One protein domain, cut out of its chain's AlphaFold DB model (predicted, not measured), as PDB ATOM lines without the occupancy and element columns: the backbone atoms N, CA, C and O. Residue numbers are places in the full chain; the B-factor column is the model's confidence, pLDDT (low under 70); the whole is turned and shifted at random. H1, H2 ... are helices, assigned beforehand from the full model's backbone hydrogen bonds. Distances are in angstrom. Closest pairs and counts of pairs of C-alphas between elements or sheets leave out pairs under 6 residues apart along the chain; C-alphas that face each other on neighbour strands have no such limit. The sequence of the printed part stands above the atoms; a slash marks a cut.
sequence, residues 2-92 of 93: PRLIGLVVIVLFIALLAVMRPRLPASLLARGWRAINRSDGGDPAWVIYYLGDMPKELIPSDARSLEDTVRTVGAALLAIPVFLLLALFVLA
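Overview. This is residues 2 to 92 of the 93 residues of an uncharacterized protein of Chloroflexi bacterium (UniProt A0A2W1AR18). One long helix, H4, makes the long axis; the last part of H1 packs slantwise on it near its middle, and H2 and H3 pack near its first end. The free starting residues of H1 and the free last residues of H4 stick out and spread apart like an open V. The printed part has 91 residues with four named helices, H1 to H4 in chain order, and no named strand; the class is all helix. It is loose, with a radius of gyration of the C-alphas of 16.8 A, and elongated, spanning 55 by 29 by 17 A.

Arrangement. H1, residues 2 to 20, and H2, residues 23 to 36, touch only at the corner by their tight link, closest at the C-alphas of Ala 18 and Pro 25, 6.1 A; at 71 degrees they are only just about perpendicular. With residues 12 to 20 alone, H1 touches residues 70 to 78 of H4, residues 61 to 91, at a steep tilt of 50 degrees, opposite ways; the closest C-alphas, of Ala 15 and Gly 74, are 4.2 A apart. H2 touches H3, residues 45 to 51, about perpendicular at 75 degrees, the closest C-alphas being those of Ala 30 and Val 47, 4.7 A. H3 touches H4 at its residues 62 to 66 alone, closest at the C-alphas of Trp 46 and Ala 63, 4.6 A. H1 and H3 are apart. Every O i to N i+4 pair is within hydrogen-bond range in H1, H2 and H3, and 26 of 27 in H4.

Along the chain. H1 begins at C-alpha 2 (137.437, 116.015, 119.286) and measures 27.0 A from first to last C-alpha. H2 measures 19.8 A and H3 10.0 A. H4 measures 44.4 A and ends at C-alpha 91 (142.627, 139.199, 107.879).

Size, cuts and confidence. The two C-alphas farthest apart, of Gly 41 and Ala 92, are 56.6 A apart. The printed part has no cut and no long link. Residues 38 to 41 have pLDDT under 70.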
ATOM      1  N   PRO A   2     136.520 116.745 120.190       72.00
ATOM      2  CA  PRO A   2     137.437 116.015 119.286       72.00
ATOM      3  C   PRO A   2     136.740 115.267 118.135       72.00
ATOM      4  O   PRO A   2     137.302 115.116 117.056       72.00
ATOM      5  N   ARG A   3     135.475 114.864 118.326       80.75
ATOM      6  CA  ARG A   3     134.665 114.193 117.294       80.75
ATOM      7  C   ARG A   3     134.391 115.069 116.065       80.75
ATOM      8  O   ARG A   3     134.312 114.548 114.962       80.75
ATOM      9  N   LEU A   4     134.278 116.386 116.255       82.88
ATOM     10  CA  LEU A   4     133.990 117.344 115.181       82.88
ATOM     11  C   LEU A   4     135.229 117.583 114.312       82.88
ATOM     12  O   LEU A   4     135.138 117.538 113.091       82.88
ATOM     13  N   ILE A   5     136.400 117.733 114.941       84.31
ATOM     14  CA  ILE A   5     137.686 117.851 114.236       84.31
ATOM     15  C   ILE A   5     137.975 116.569 113.449       84.31
ATOM     16  O   ILE A   5     138.311 116.637 112.270       84.31
ATOM     17  N   GLY A   6     137.769 115.400 114.068       86.69
ATOM     18  CA  GLY A   6     137.924 114.113 113.387       86.69
ATOM     19  C   GLY A   6     137.025 113.985 112.154       86.69
ATOM     20  O   GLY A   6     137.500 113.591 111.093       86.69
ATOM     21  N   LEU A   7     135.753 114.387 112.263       88.81
ATOM     22  CA  LEU A   7     134.818 114.393 111.136       88.81
ATOM     23  C   LEU A   7     135.304 115.299 109.995       88.81
ATOM     24  O   LEU A   7     135.314 114.871 108.845       88.81
ATOM     25  N   VAL A   8     135.740 116.525 110.304       86.00
ATOM     26  CA  VAL A   8     136.243 117.474 109.297       86.00
ATOM     27  C   VAL A   8     137.461 116.905 108.574       86.00
ATOM     28  O   VAL A   8     137.492 116.911 107.348       86.00
ATOM     29  N   VAL A   9     138.429 116.345 109.303       88.31
ATOM     30  CA  VAL A   9     139.624 115.728 108.701       88.31
ATOM     31  C   VAL A   9     139.241 114.586 107.759       88.31
ATOM     32  O   VAL A   9     139.774 114.503 106.654       88.31
ATOM     33  N   ILE A  10     138.283 113.741 108.151       89.38
ATOM     34  CA  ILE A  10     137.780 112.654 107.302       89.38
ATOM     35  C   ILE A  10     137.126 113.211 106.032       89.38
ATOM     36  O   ILE A  10     137.425 112.732 104.941       89.38
ATOM     37  N   VAL A  11     136.277 114.236 106.143       88.56
ATOM     38  CA  VAL A  11     135.615 114.859 104.984       88.56
ATOM     39  C   VAL A  11     136.641 115.454 104.019       88.56
ATOM     40  O   VAL A  11     136.555 115.212 102.816       88.56
ATOM     41  N   LEU A  12     137.649 116.167 104.529       90.50
ATOM     42  CA  LEU A  12     138.725 116.730 103.709       90.50
ATOM     43  C   LEU A  12     139.555 115.641 103.031       90.50
ATOM     44  O   LEU A  12     139.899 115.765 101.859       90.50
ATOM     45  N   PHE A  13     139.845 114.553 103.744       90.50
ATOM     46  CA  PHE A  13     140.571 113.420 103.188       90.50
ATOM     47  C   PHE A  13     139.784 112.730 102.067       90.50
ATOM     48  O   PHE A  13     140.344 112.422 101.015       90.50
ATOM     49  N   ILE A  14     138.474 112.543 102.246       89.12
ATOM     50  CA  ILE A  14     137.588 111.997 101.209       89.12
ATOM     51  C   ILE A  14     137.529 112.939 100.001       89.12
ATOM     52  O   ILE A  14     137.642 112.474  98.867       89.12
ATOM     53  N   ALA A  15     137.407 114.251 100.220       89.19
ATOM     54  CA  ALA A  15     137.406 115.241  99.146       89.19
ATOM     55  C   ALA A  15     138.734 115.240  98.367       89.19
ATOM     56  O   ALA A  15     138.735 115.244  97.136       89.19
ATOM     57  N   LEU A  16     139.868 115.125  99.064       91.94
ATOM     58  CA  LEU A  16     141.188 114.980  98.449       91.94
ATOM     59  C   LEU A  16     141.307 113.698  97.620       91.94
ATOM     60  O   LEU A  16     141.795 113.739  96.488       91.94
ATOM     61  N   LEU A  17     140.823 112.570  98.143       90.75
ATOM     62  CA  LEU A  17     140.760 111.315  97.394       90.75
ATOM     63  C   LEU A  17     139.880 111.436  96.145       90.75
ATOM     64  O   LEU A  17     140.261 110.919  95.096       90.75
ATOM     65  N   ALA A  18     138.749 112.137  96.232       89.75
ATOM     66  CA  ALA A  18     137.859 112.374  95.098       89.75
ATOM     67  C   ALA A  18     138.534 113.183  93.979       89.75
ATOM     68  O   ALA A  18     138.312 112.895  92.807       89.75
ATOM     69  N   VAL A  19     139.415 114.131  94.310       90.69
ATOM     70  CA  VAL A  19     140.180 114.894  93.310       90.69
ATOM     71  C   VAL A  19     141.313 114.065  92.702       90.69
ATOM     72  O   VAL A  19     141.438 113.983  91.479       90.69
ATOM     73  N   MET A  20     142.137 113.441  93.549       91.94
ATOM     74  CA  MET A  20     143.376 112.769  93.134       91.94
ATOM     75  C   MET A  20     143.128 111.406  92.485       91.94
ATOM     76  O   MET A  20     143.850 110.997  91.577       91.94
ATOM     77  N   ARG A  21     142.119 110.674  92.959       91.38
ATOM     78  CA  ARG A  21     141.759 109.338  92.476       91.38
ATOM     79  C   ARG A  21     140.238 109.185  92.410       91.38
ATOM     80  O   ARG A  21     139.709 108.334  93.123       91.38
ATOM     81  N   PRO A  22     139.534 109.921  91.526       87.38
ATOM     82  CA  PRO A  22     138.064 109.915  91.442       87.38
ATOM     83  C   PRO A  22     137.474 108.516  91.214       87.38
ATOM     84  O   PRO A  22     136.376 108.211  91.677       87.38
ATOM     85  N   ARG A  23     138.251 107.623  90.592       88.06
ATOM     86  CA  ARG A  23     137.900 106.217  90.371       88.06
ATOM     87  C   ARG A  23     137.581 105.439  91.654       88.06
ATOM     88  O   ARG A  23     136.704 104.580  91.635       88.06
ATOM     89  N   LEU A  24     138.279 105.702  92.763       87.31
ATOM     90  CA  LEU A  24     138.033 105.009  94.034       87.31
ATOM     91  C   LEU A  24     136.636 105.337  94.599       87.31
ATOM     92  O   LEU A  24     135.842 104.406  94.752       87.31
ATOM     93  N   PRO A  25     136.279 106.613  94.847       88.12
ATOM     94  CA  PRO A  25     134.926 106.980  95.243       88.12
ATOM     95  C   PRO A  25     133.873 106.564  94.212       88.12
ATOM     96  O   PRO A  25     132.842 106.040  94.619       88.12
ATOM     97  N   ALA A  26     134.133 106.680  92.904       87.94
ATOM     98  CA  ALA A  26     133.204 106.199  91.875       87.94
ATOM     99  C   ALA A  26     132.913 104.689  92.007       87.94
ATOM    100  O   ALA A  26     131.762 104.262  91.921       87.94
ATOM    101  N   SER A  27     133.927 103.875  92.322       88.88
ATOM    102  CA  SER A  27     133.737 102.441  92.580       88.88
ATOM    103  C   SER A  27     132.958 102.140  93.864       88.88
ATOM    104  O   SER A  27     132.180 101.186  93.906       88.88
ATOM    105  N   LEU A  28     133.118 102.966  94.903       89.69
ATOM    106  CA  LEU A  28     132.325 102.861  96.129       89.69
ATOM    107  C   LEU A  28     130.862 103.230  95.864       89.69
ATOM    108  O   LEU A  28     129.969 102.522  96.329       89.69
ATOM    109  N   LEU A  29     130.617 104.272  95.063       88.62
ATOM    110  CA  LEU A  29     129.278 104.651  94.611       88.62
ATOM    111  C   LEU A  29     128.626 103.532  93.795       88.62
ATOM    112  O   LEU A  29     127.465 103.222  94.033       88.62
ATOM    113  N   ALA A  30     129.369 102.869  92.904       90.25
ATOM    114  CA  ALA A  30     128.862 101.734  92.129       90.25
ATOM    115  C   ALA A  30     128.443 100.557  93.024       90.25
ATOM    116  O   ALA A  30     127.370  99.981  92.845       90.25
ATOM    117  N   ARG A  31     129.249 100.228  94.045       89.56
ATOM    118  CA  ARG A  31     128.887  99.206  95.045       89.56
ATOM    119  C   ARG A  31     127.654  99.606  95.850       89.56
ATOM    120  O   ARG A  31     126.800  98.760  96.097       89.56
ATOM    121  N   GLY A  32     127.561 100.876  96.244       88.69
ATOM    122  CA  GLY A  32     126.399 101.427  96.940       88.69
ATOM    123  C   GLY A  32     125.136 101.353  96.086       88.69
ATOM    124  O   GLY A  32     124.111 100.875  96.560       88.69
ATOM    125  N   TRP A  33     125.234 101.718  94.807       89.06
ATOM    126  CA  TRP A  33     124.138 101.604  93.847       89.06
ATOM    127  C   TRP A  33     123.633 100.167  93.743       89.06
ATOM    128  O   TRP A  33     122.452  99.927  93.973       89.06
ATOM    129  N   ARG A  34     124.528  99.201  93.484       86.69
ATOM    130  CA  ARG A  34     124.158  97.779  93.404       86.69
ATOM    131  C   ARG A  34     123.576  97.271  94.725       86.69
ATOM    132  O   ARG A  34     122.762  96.362  94.711       86.69
ATOM    133  N   ALA A  35     123.979  97.813  95.874       87.44
ATOM    134  CA  ALA A  35     123.403  97.427  97.161       87.44
ATOM    135  C   ALA A  35     121.971  97.954  97.358       87.44
ATOM    136  O   ALA A  35     121.154  97.244  97.939       87.44
ATOM    137  N   ILE A  36     121.679  99.165  96.874       86.88
ATOM    138  CA  ILE A  36     120.387  99.845  97.049       86.88
ATOM    139  C   ILE A  36     119.373  99.402  95.983       86.88
ATOM    140  O   ILE A  36     118.226  99.131  96.315       86.88
ATOM    141  N   ASN A  37     119.800  99.260  94.726       82.69
ATOM    142  CA  ASN A  37     118.924  99.081  93.563       82.69
ATOM    143  C   ASN A  37     118.934  97.647  93.002       82.69
ATOM    144  O   ASN A  37     118.806  97.450  91.797       82.69
ATOM    145  N   ARG A  38     119.093  96.621  93.855       66.50
ATOM    146  CA  ARG A  38     119.167  95.206  93.412       66.50
ATOM    147  C   ARG A  38     117.954  94.725  92.606       66.50
ATOM    148  O   ARG A  38     118.071  93.709  91.929       66.50
ATOM    149  N   SER A  39     116.804  95.387  92.724       67.44
ATOM    150  CA  SER A  39     115.531  94.969  92.126       67.44
ATOM    151  C   SER A  39     115.222  95.598  90.768       67.44
ATOM    152  O   SER A  39     114.327  95.115  90.076       67.44
ATOM    153  N   ASP A  40     115.937  96.650  90.369       67.94
ATOM    154  CA  ASP A  40     115.442  97.562  89.337       67.94
ATOM    155  C   ASP A  40     116.193  97.366  88.019       67.94
ATOM    156  O   ASP A  40     117.191  98.023  87.748       67.94
ATOM    157  N   GLY A  41     115.705  96.441  87.187       66.62
ATOM    158  CA  GLY A  41     115.935  96.440  85.731       66.62
ATOM    159  C   GLY A  41     117.366  96.214  85.214       66.62
ATOM    160  O   GLY A  41     117.544  96.139  84.000       66.62
ATOM    161  N   GLY A  42     118.359  96.061  86.092       76.56
ATOM    162  CA  GLY A  42     119.762  95.817  85.748       76.56
ATOM    163  C   GLY A  42     120.687  96.987  86.090       76.56
ATOM    164  O   GLY A  42     120.268  98.133  86.234       76.56
ATOM    165  N   ASP A  43     121.977  96.687  86.239       85.62
ATOM    166  CA  ASP A  43     122.962  97.699  86.611       85.62
ATOM    167  C   ASP A  43     123.235  98.681  85.454       85.62
ATOM    168  O   ASP A  43     123.451  98.256  84.316       85.62
ATOM    169  N   PRO A  44     123.315  99.997  85.726       87.25
ATOM    170  CA  PRO A  44     123.784 100.978  84.754       87.25
ATOM    171  C   PRO A  44     125.187 100.646  84.226       87.25
ATOM    172  O   PRO A  44     126.031 100.122  84.955       87.25
ATOM    173  N   ALA A  45     125.497 101.055  82.993       87.31
ATOM    174  CA  ALA A  45     126.792 100.773  82.361       87.31
ATOM    175  C   ALA A  45     128.001 101.259  83.187       87.31
ATOM    176  O   ALA A  45     129.024 100.577  83.257       87.31
ATOM    177  N   TRP A  46     127.886 102.409  83.864       88.25
ATOM    178  CA  TRP A  46     128.938 102.908  84.754       88.25
ATOM    179  C   TRP A  46     129.141 102.006  85.983       88.25
ATOM    180  O   TRP A  46     130.278 101.801  86.405       88.25
ATOM    181  N   VAL A  47     128.071 101.418  86.531       89.38
ATOM    182  CA  VAL A  47     128.136 100.491  87.672       89.38
ATOM    183  C   VAL A  47     128.868  99.219  87.264       89.38
ATOM    184  O   VAL A  47     129.836  98.836  87.917       89.38
ATOM    185  N   ILE A  48     128.472  98.624  86.136       88.56
ATOM    186  CA  ILE A  48     129.115  97.436  85.552       88.56
ATOM    187  C   ILE A  48     130.612  97.704  85.315       88.56
ATOM    188  O   ILE A  48     131.467  96.911  85.716       88.56
ATOM    189  N   TYR A  49     130.946  98.868  84.747       89.44
ATOM    190  CA  TYR A  49     132.325  99.286  84.492       89.44
ATOM    191  C   TYR A  49     133.186  99.356  85.764       89.44
ATOM    192  O   TYR A  49     134.301  98.827  85.789       89.44
ATOM    193  N   TYR A  50     132.697  99.980  86.839       89.06
ATOM    194  CA  TYR A  50     133.474 100.095  88.080       89.06
ATOM    195  C   TYR A  50     133.514  98.815  88.911       89.06
ATOM    196  O   TYR A  50     134.439  98.646  89.710       89.06
ATOM    197  N   LEU A  51     132.544  97.921  88.732       87.31
ATOM    198  CA  LEU A  51     132.530  96.618  89.391       87.31
ATOM    199  C   LEU A  51     133.426  95.591  88.689       87.31
ATOM    200  O   LEU A  51     133.743  94.567  89.288       87.31
ATOM    201  N   GLY A  52     133.944  95.923  87.502       83.88
ATOM    202  CA  GLY A  52     134.887  95.086  86.759       83.88
ATOM    203  C   GLY A  52     134.212  94.064  85.848       83.88
ATOM    204  O   GLY A  52     134.895  93.202  85.306       83.88
ATOM    205  N   ASP A  53     132.903  94.201  85.644       80.19
ATOM    206  CA  ASP A  53     132.087  93.316  84.811       80.19
ATOM    207  C   ASP A  53     132.145  93.719  83.313       80.19
ATOM    208  O   ASP A  53     131.484  93.115  82.472       80.19
ATOM    209  N   MET A  54     132.945  94.741  82.958       77.31
ATOM    210  CA  MET A  54     133.144  95.247  81.591       77.31
ATOM    211  C   MET A  54     134.642  95.327  81.226       77.31
ATOM    212  O   MET A  54     135.459  95.684  82.085       77.31
ATOM    213  N   PRO A  55     135.034  95.055  79.962       76.56
ATOM    214  CA  PRO A  55     136.408  95.247  79.496       76.56
ATOM    215  C   PRO A  55     136.873  96.693  79.694       76.56
ATOM    216  O   PRO A  55     136.164  97.633  79.347       76.56
ATOM    217  N   LYS A  56     138.097  96.884  80.203       70.12
ATOM    218  CA  LYS A  56     138.649  98.221  80.513       70.12
ATOM    219  C   LYS A  56     138.782  99.140  79.292       70.12
ATOM    220  O   LYS A  56     138.883 100.352  79.460       70.12
ATOM    221  N   GLU A  57     138.792  98.557  78.098       75.31
ATOM    222  CA  GLU A  57     138.878  99.240  76.804       75.31
ATOM    223  C   GLU A  57     137.558  99.926  76.413       75.31
ATOM    224  O   GLU A  57     137.575 100.921  75.692       75.31
ATOM    225  N   LEU A  58     136.421  99.464  76.950       77.69
ATOM    226  CA  LEU A  58     135.137 100.149  76.843       77.69
ATOM    227  C   LEU A  58     134.913 100.992  78.099       77.69
ATOM    228  O   LEU A  58     134.415 100.508  79.111       77.69
ATOM    229  N   ILE A  59     135.278 102.273  78.036       81.12
ATOM    230  CA  ILE A  59     134.911 103.247  79.072       81.12
ATOM    231  C   ILE A  59     133.592 103.917  78.661       81.12
ATOM    232  O   ILE A  59     133.613 104.733  77.725       81.12
ATOM    233  N   PRO A  60     132.464 103.635  79.343       84.31
ATOM    234  CA  PRO A  60     131.198 104.292  79.045       84.31
ATOM    235  C   PRO A  60     131.315 105.811  79.236       84.31
ATOM    236  O   PRO A  60     132.057 106.285  80.103       84.31
ATOM    237  N   SER A  61     130.573 106.587  78.443       86.00
ATOM    238  CA  SER A  61     130.456 108.047  78.610       86.00
ATOM    239  C   SER A  61     130.066 108.421  80.039       86.00
ATOM    240  O   SER A  61     130.643 109.331  80.629       86.00
ATOM    241  N   ASP A  62     129.154 107.651  80.623       85.50
ATOM    242  CA  ASP A  62     128.569 107.924  81.933       85.50
ATOM    243  C   ASP A  62     129.580 107.700  83.063       85.50
ATOM    244  O   ASP A  62     129.566 108.409  84.065       85.50
ATOM    245  N   ALA A  63     130.515 106.758  82.884       86.75
ATOM    246  CA  ALA A  63     131.610 106.540  83.826       86.75
ATOM    247  C   ALA A  63     132.584 107.729  83.833       86.75
ATOM    248  O   ALA A  63     132.973 108.205  84.897       86.75
ATOM    249  N   ARG A  64     132.914 108.271  82.651       87.62
ATOM    250  CA  ARG A  64     133.712 109.504  82.542       87.62
ATOM    251  C   ARG A  64     133.006 110.687  83.196       87.62
ATOM    252  O   ARG A  64     133.601 111.353  84.037       87.62
ATOM    253  N   SER A  65     131.721 110.879  82.892       90.00
ATOM    254  CA  SER A  65     130.911 111.933  83.511       90.00
ATOM    255  C   SER A  65     130.861 111.803  85.036       90.00
ATOM    256  O   SER A  65     130.890 112.812  85.743       90.00
ATOM    257  N   LEU A  66     130.797 110.578  85.567       89.56
ATOM    258  CA  LEU A  66     130.820 110.339  87.006       89.56
ATOM    259  C   LEU A  66     132.176 110.704  87.619       89.56
ATOM    260  O   LEU A  66     132.206 111.380  88.642       89.56
ATOM    261  N   GLU A  67     133.289 110.295  87.007       90.06
ATOM    262  CA  GLU A  67     134.635 110.662  87.467       90.06
ATOM    263  C   GLU A  67     134.841 112.182  87.490       90.06
ATOM    264  O   GLU A  67     135.344 112.713  88.485       90.06
ATOM    265  N   ASP A  68     134.390 112.886  86.451       91.56
ATOM    266  CA  ASP A  68     134.460 114.346  86.378       91.56
ATOM    267  C   ASP A  68     133.574 115.011  87.436       91.56
ATOM    268  O   ASP A  68     133.994 115.966  88.096       91.56
ATOM    269  N   THR A  69     132.378 114.468  87.671       91.00
ATOM    270  CA  THR A  69     131.469 114.950  88.721       91.00
ATOM    271  C   THR A  69     132.091 114.767  90.102       91.00
ATOM    272  O   THR A  69     132.153 115.709  90.890       91.00
ATOM    273  N   VAL A  70     132.611 113.573  90.394       92.06
ATOM    274  CA  VAL A  70     133.269 113.244  91.665       92.06
ATOM    275  C   VAL A  70     134.475 114.149  91.901       92.06
ATOM    276  O   VAL A  70     134.627 114.694  92.997       92.06
ATOM    277  N   ARG A  71     135.300 114.375  90.873       92.50
ATOM    278  CA  ARG A  71     136.433 115.302  90.944       92.50
ATOM    279  C   ARG A  71     135.972 116.730  91.221       92.50
ATOM    280  O   ARG A  71     136.548 117.388  92.085       92.50
ATOM    281  N   THR A  72     134.948 117.203  90.517       91.88
ATOM    282  CA  THR A  72     134.423 118.570  90.657       91.88
ATOM    283  C   THR A  72     133.863 118.808  92.056       91.88
ATOM    284  O   THR A  72     134.198 119.803  92.695       91.88
ATOM    285  N   VAL A  73     133.076 117.865  92.578       88.81
ATOM    286  CA  VAL A  73     132.540 117.930  93.945       88.81
ATOM    287  C   VAL A  73     133.668 117.887  94.976       88.81
ATOM    288  O   VAL A  73     133.676 118.694  95.904       88.81
ATOM    289  N   GLY A  74     134.655 117.003  94.799       89.69
ATOM    290  CA  GLY A  74     135.843 116.954  95.654       89.69
ATOM    291  C   GLY A  74     136.607 118.280  95.672       89.69
ATOM    292  O   GLY A  74     136.959 118.778  96.739       89.69
ATOM    293  N   ALA A  75     136.805 118.898  94.506       90.44
ATOM    294  CA  ALA A  75     137.480 120.186  94.385       90.44
ATOM    295  C   ALA A  75     136.683 121.313  95.055       90.44
ATOM    296  O   ALA A  75     137.260 122.106  95.796       90.44
ATOM    297  N   ALA A  76     135.362 121.353  94.866       88.94
ATOM    298  CA  ALA A  76     134.491 122.332  95.515       88.94
ATOM    299  C   ALA A  76     134.521 122.205  97.050       88.94
ATOM    300  O   ALA A  76     134.617 123.210  97.755       88.94
ATOM    301  N   LEU A  77     134.516 120.973  97.570       88.38
ATOM    302  CA  LEU A  77     134.619 120.700  99.008       88.38
ATOM    303  C   LEU A  77     135.971 121.117  99.601       88.38
ATOM    304  O   LEU A  77     136.021 121.501 100.766       88.38
ATOM    305  N   LEU A  78     137.055 121.070  98.820       89.75
ATOM    306  CA  LEU A  78     138.369 121.575  99.231       89.75
ATOM    307  C   LEU A  78     138.511 123.091  99.059       89.75
ATOM    308  O   LEU A  78     139.249 123.721  99.813       89.75
ATOM    309  N   ALA A  79     137.808 123.695  98.102       88.06
ATOM    310  CA  ALA A  79     137.901 125.127  97.841       88.06
ATOM    311  C   ALA A  79     137.414 125.958  99.036       88.06
ATOM    312  O   ALA A  79     138.072 126.925  99.407       88.06
ATOM    313  N   ILE A  80     136.314 125.557  99.680       84.94
ATOM    314  CA  ILE A  80     135.745 126.246 100.851       84.94
ATOM    315  C   ILE A  80     136.767 126.401 102.000       84.94
ATOM    316  O   ILE A  80     137.033 127.533 102.404       84.94
ATOM    317  N   PRO A  81     137.375 125.326 102.538       84.19
ATOM    318  CA  PRO A  81     138.343 125.433 103.628       84.19
ATOM    319  C   PRO A  81     139.626 126.153 103.205       84.19
ATOM    320  O   PRO A  81     140.173 126.908 104.004       84.19
ATOM    321  N   VAL A  82     140.089 125.984 101.961       84.56
ATOM    322  CA  VAL A  82     141.246 126.736 101.442       84.56
ATOM    323  C   VAL A  82     140.945 128.232 101.416       84.56
ATOM    324  O   VAL A  82     141.753 129.028 101.888       84.56
ATOM    325  N   PHE A  83     139.770 128.623 100.925       85.81
ATOM    326  CA  PHE A  83     139.354 130.021 100.871       85.81
ATOM    327  C   PHE A  83     139.194 130.623 102.271       85.81
ATOM    328  O   PHE A  83     139.631 131.743 102.510       85.81
ATOM    329  N   LEU A  84     138.635 129.864 103.220       84.81
ATOM    330  CA  LEU A  84     138.534 130.280 104.622       84.81
ATOM    331  C   LEU A  84     139.911 130.462 105.271       84.81
ATOM    332  O   LEU A  84     140.130 131.463 105.946       84.81
ATOM    333  N   LEU A  85     140.850 129.537 105.051       85.88
ATOM    334  CA  LEU A  85     142.222 129.658 105.557       85.88
ATOM    335  C   LEU A  85     142.947 130.866 104.958       85.88
ATOM    336  O   LEU A  85     143.620 131.588 105.686       85.88
ATOM    337  N   LEU A  86     142.779 131.110 103.656       86.75
ATOM    338  CA  LEU A  86     143.330 132.289 102.988       86.75
ATOM    339  C   LEU A  86     142.730 133.581 103.547       86.75
ATOM    340  O   LEU A  86     143.476 134.505 103.855       86.75
ATOM    341  N   ALA A  87     141.409 133.641 103.723       85.75
ATOM    342  CA  ALA A  87     140.746 134.798 104.314       85.75
ATOM    343  C   ALA A  87     141.254 135.066 105.736       85.75
ATOM    344  O   ALA A  87     141.571 136.204 106.059       85.75
ATOM    345  N   LEU A  88     141.395 134.024 106.562       88.19
ATOM    346  CA  LEU A  88     141.967 134.140 107.904       88.19
ATOM    347  C   LEU A  88     143.419 134.616 107.874       88.19
ATOM    348  O   LEU A  88     143.777 135.462 108.677       88.19
ATOM    349  N   PHE A  89     144.243 134.111 106.955       87.88
ATOM    350  CA  PHE A  89     145.633 134.546 106.812       87.88
ATOM    351  C   PHE A  89     145.743 136.017 106.390       87.88
ATOM    352  O   PHE A  89     146.596 136.731 106.897       87.88
ATOM    353  N   VAL A  90     144.873 136.479 105.486       88.62
ATOM    354  CA  VAL A  90     144.848 137.873 105.012       88.62
ATOM    355  C   VAL A  90     144.279 138.835 106.062       88.62
ATOM    356  O   VAL A  90     144.700 139.984 106.127       88.62
ATOM    357  N   LEU A  91     143.303 138.388 106.858       84.44
ATOM    358  CA  LEU A  91     142.627 139.199 107.879       84.44
ATOM    359  C   LEU A  91     143.293 139.122 109.261       84.44
ATOM    360  O   LEU A  91     142.925 139.896 110.146       84.44
ATOM    361  N   ALA A  92     144.216 138.182 109.475       73.56
ATOM    362  CA  ALA A  92     144.988 138.101 110.706       73.56
ATOM    363  C   ALA A  92     145.991 139.275 110.759       73.56
ATOM    364  O   ALA A  92     146.700 139.491 109.776       73.56
TER     365      ALA A  92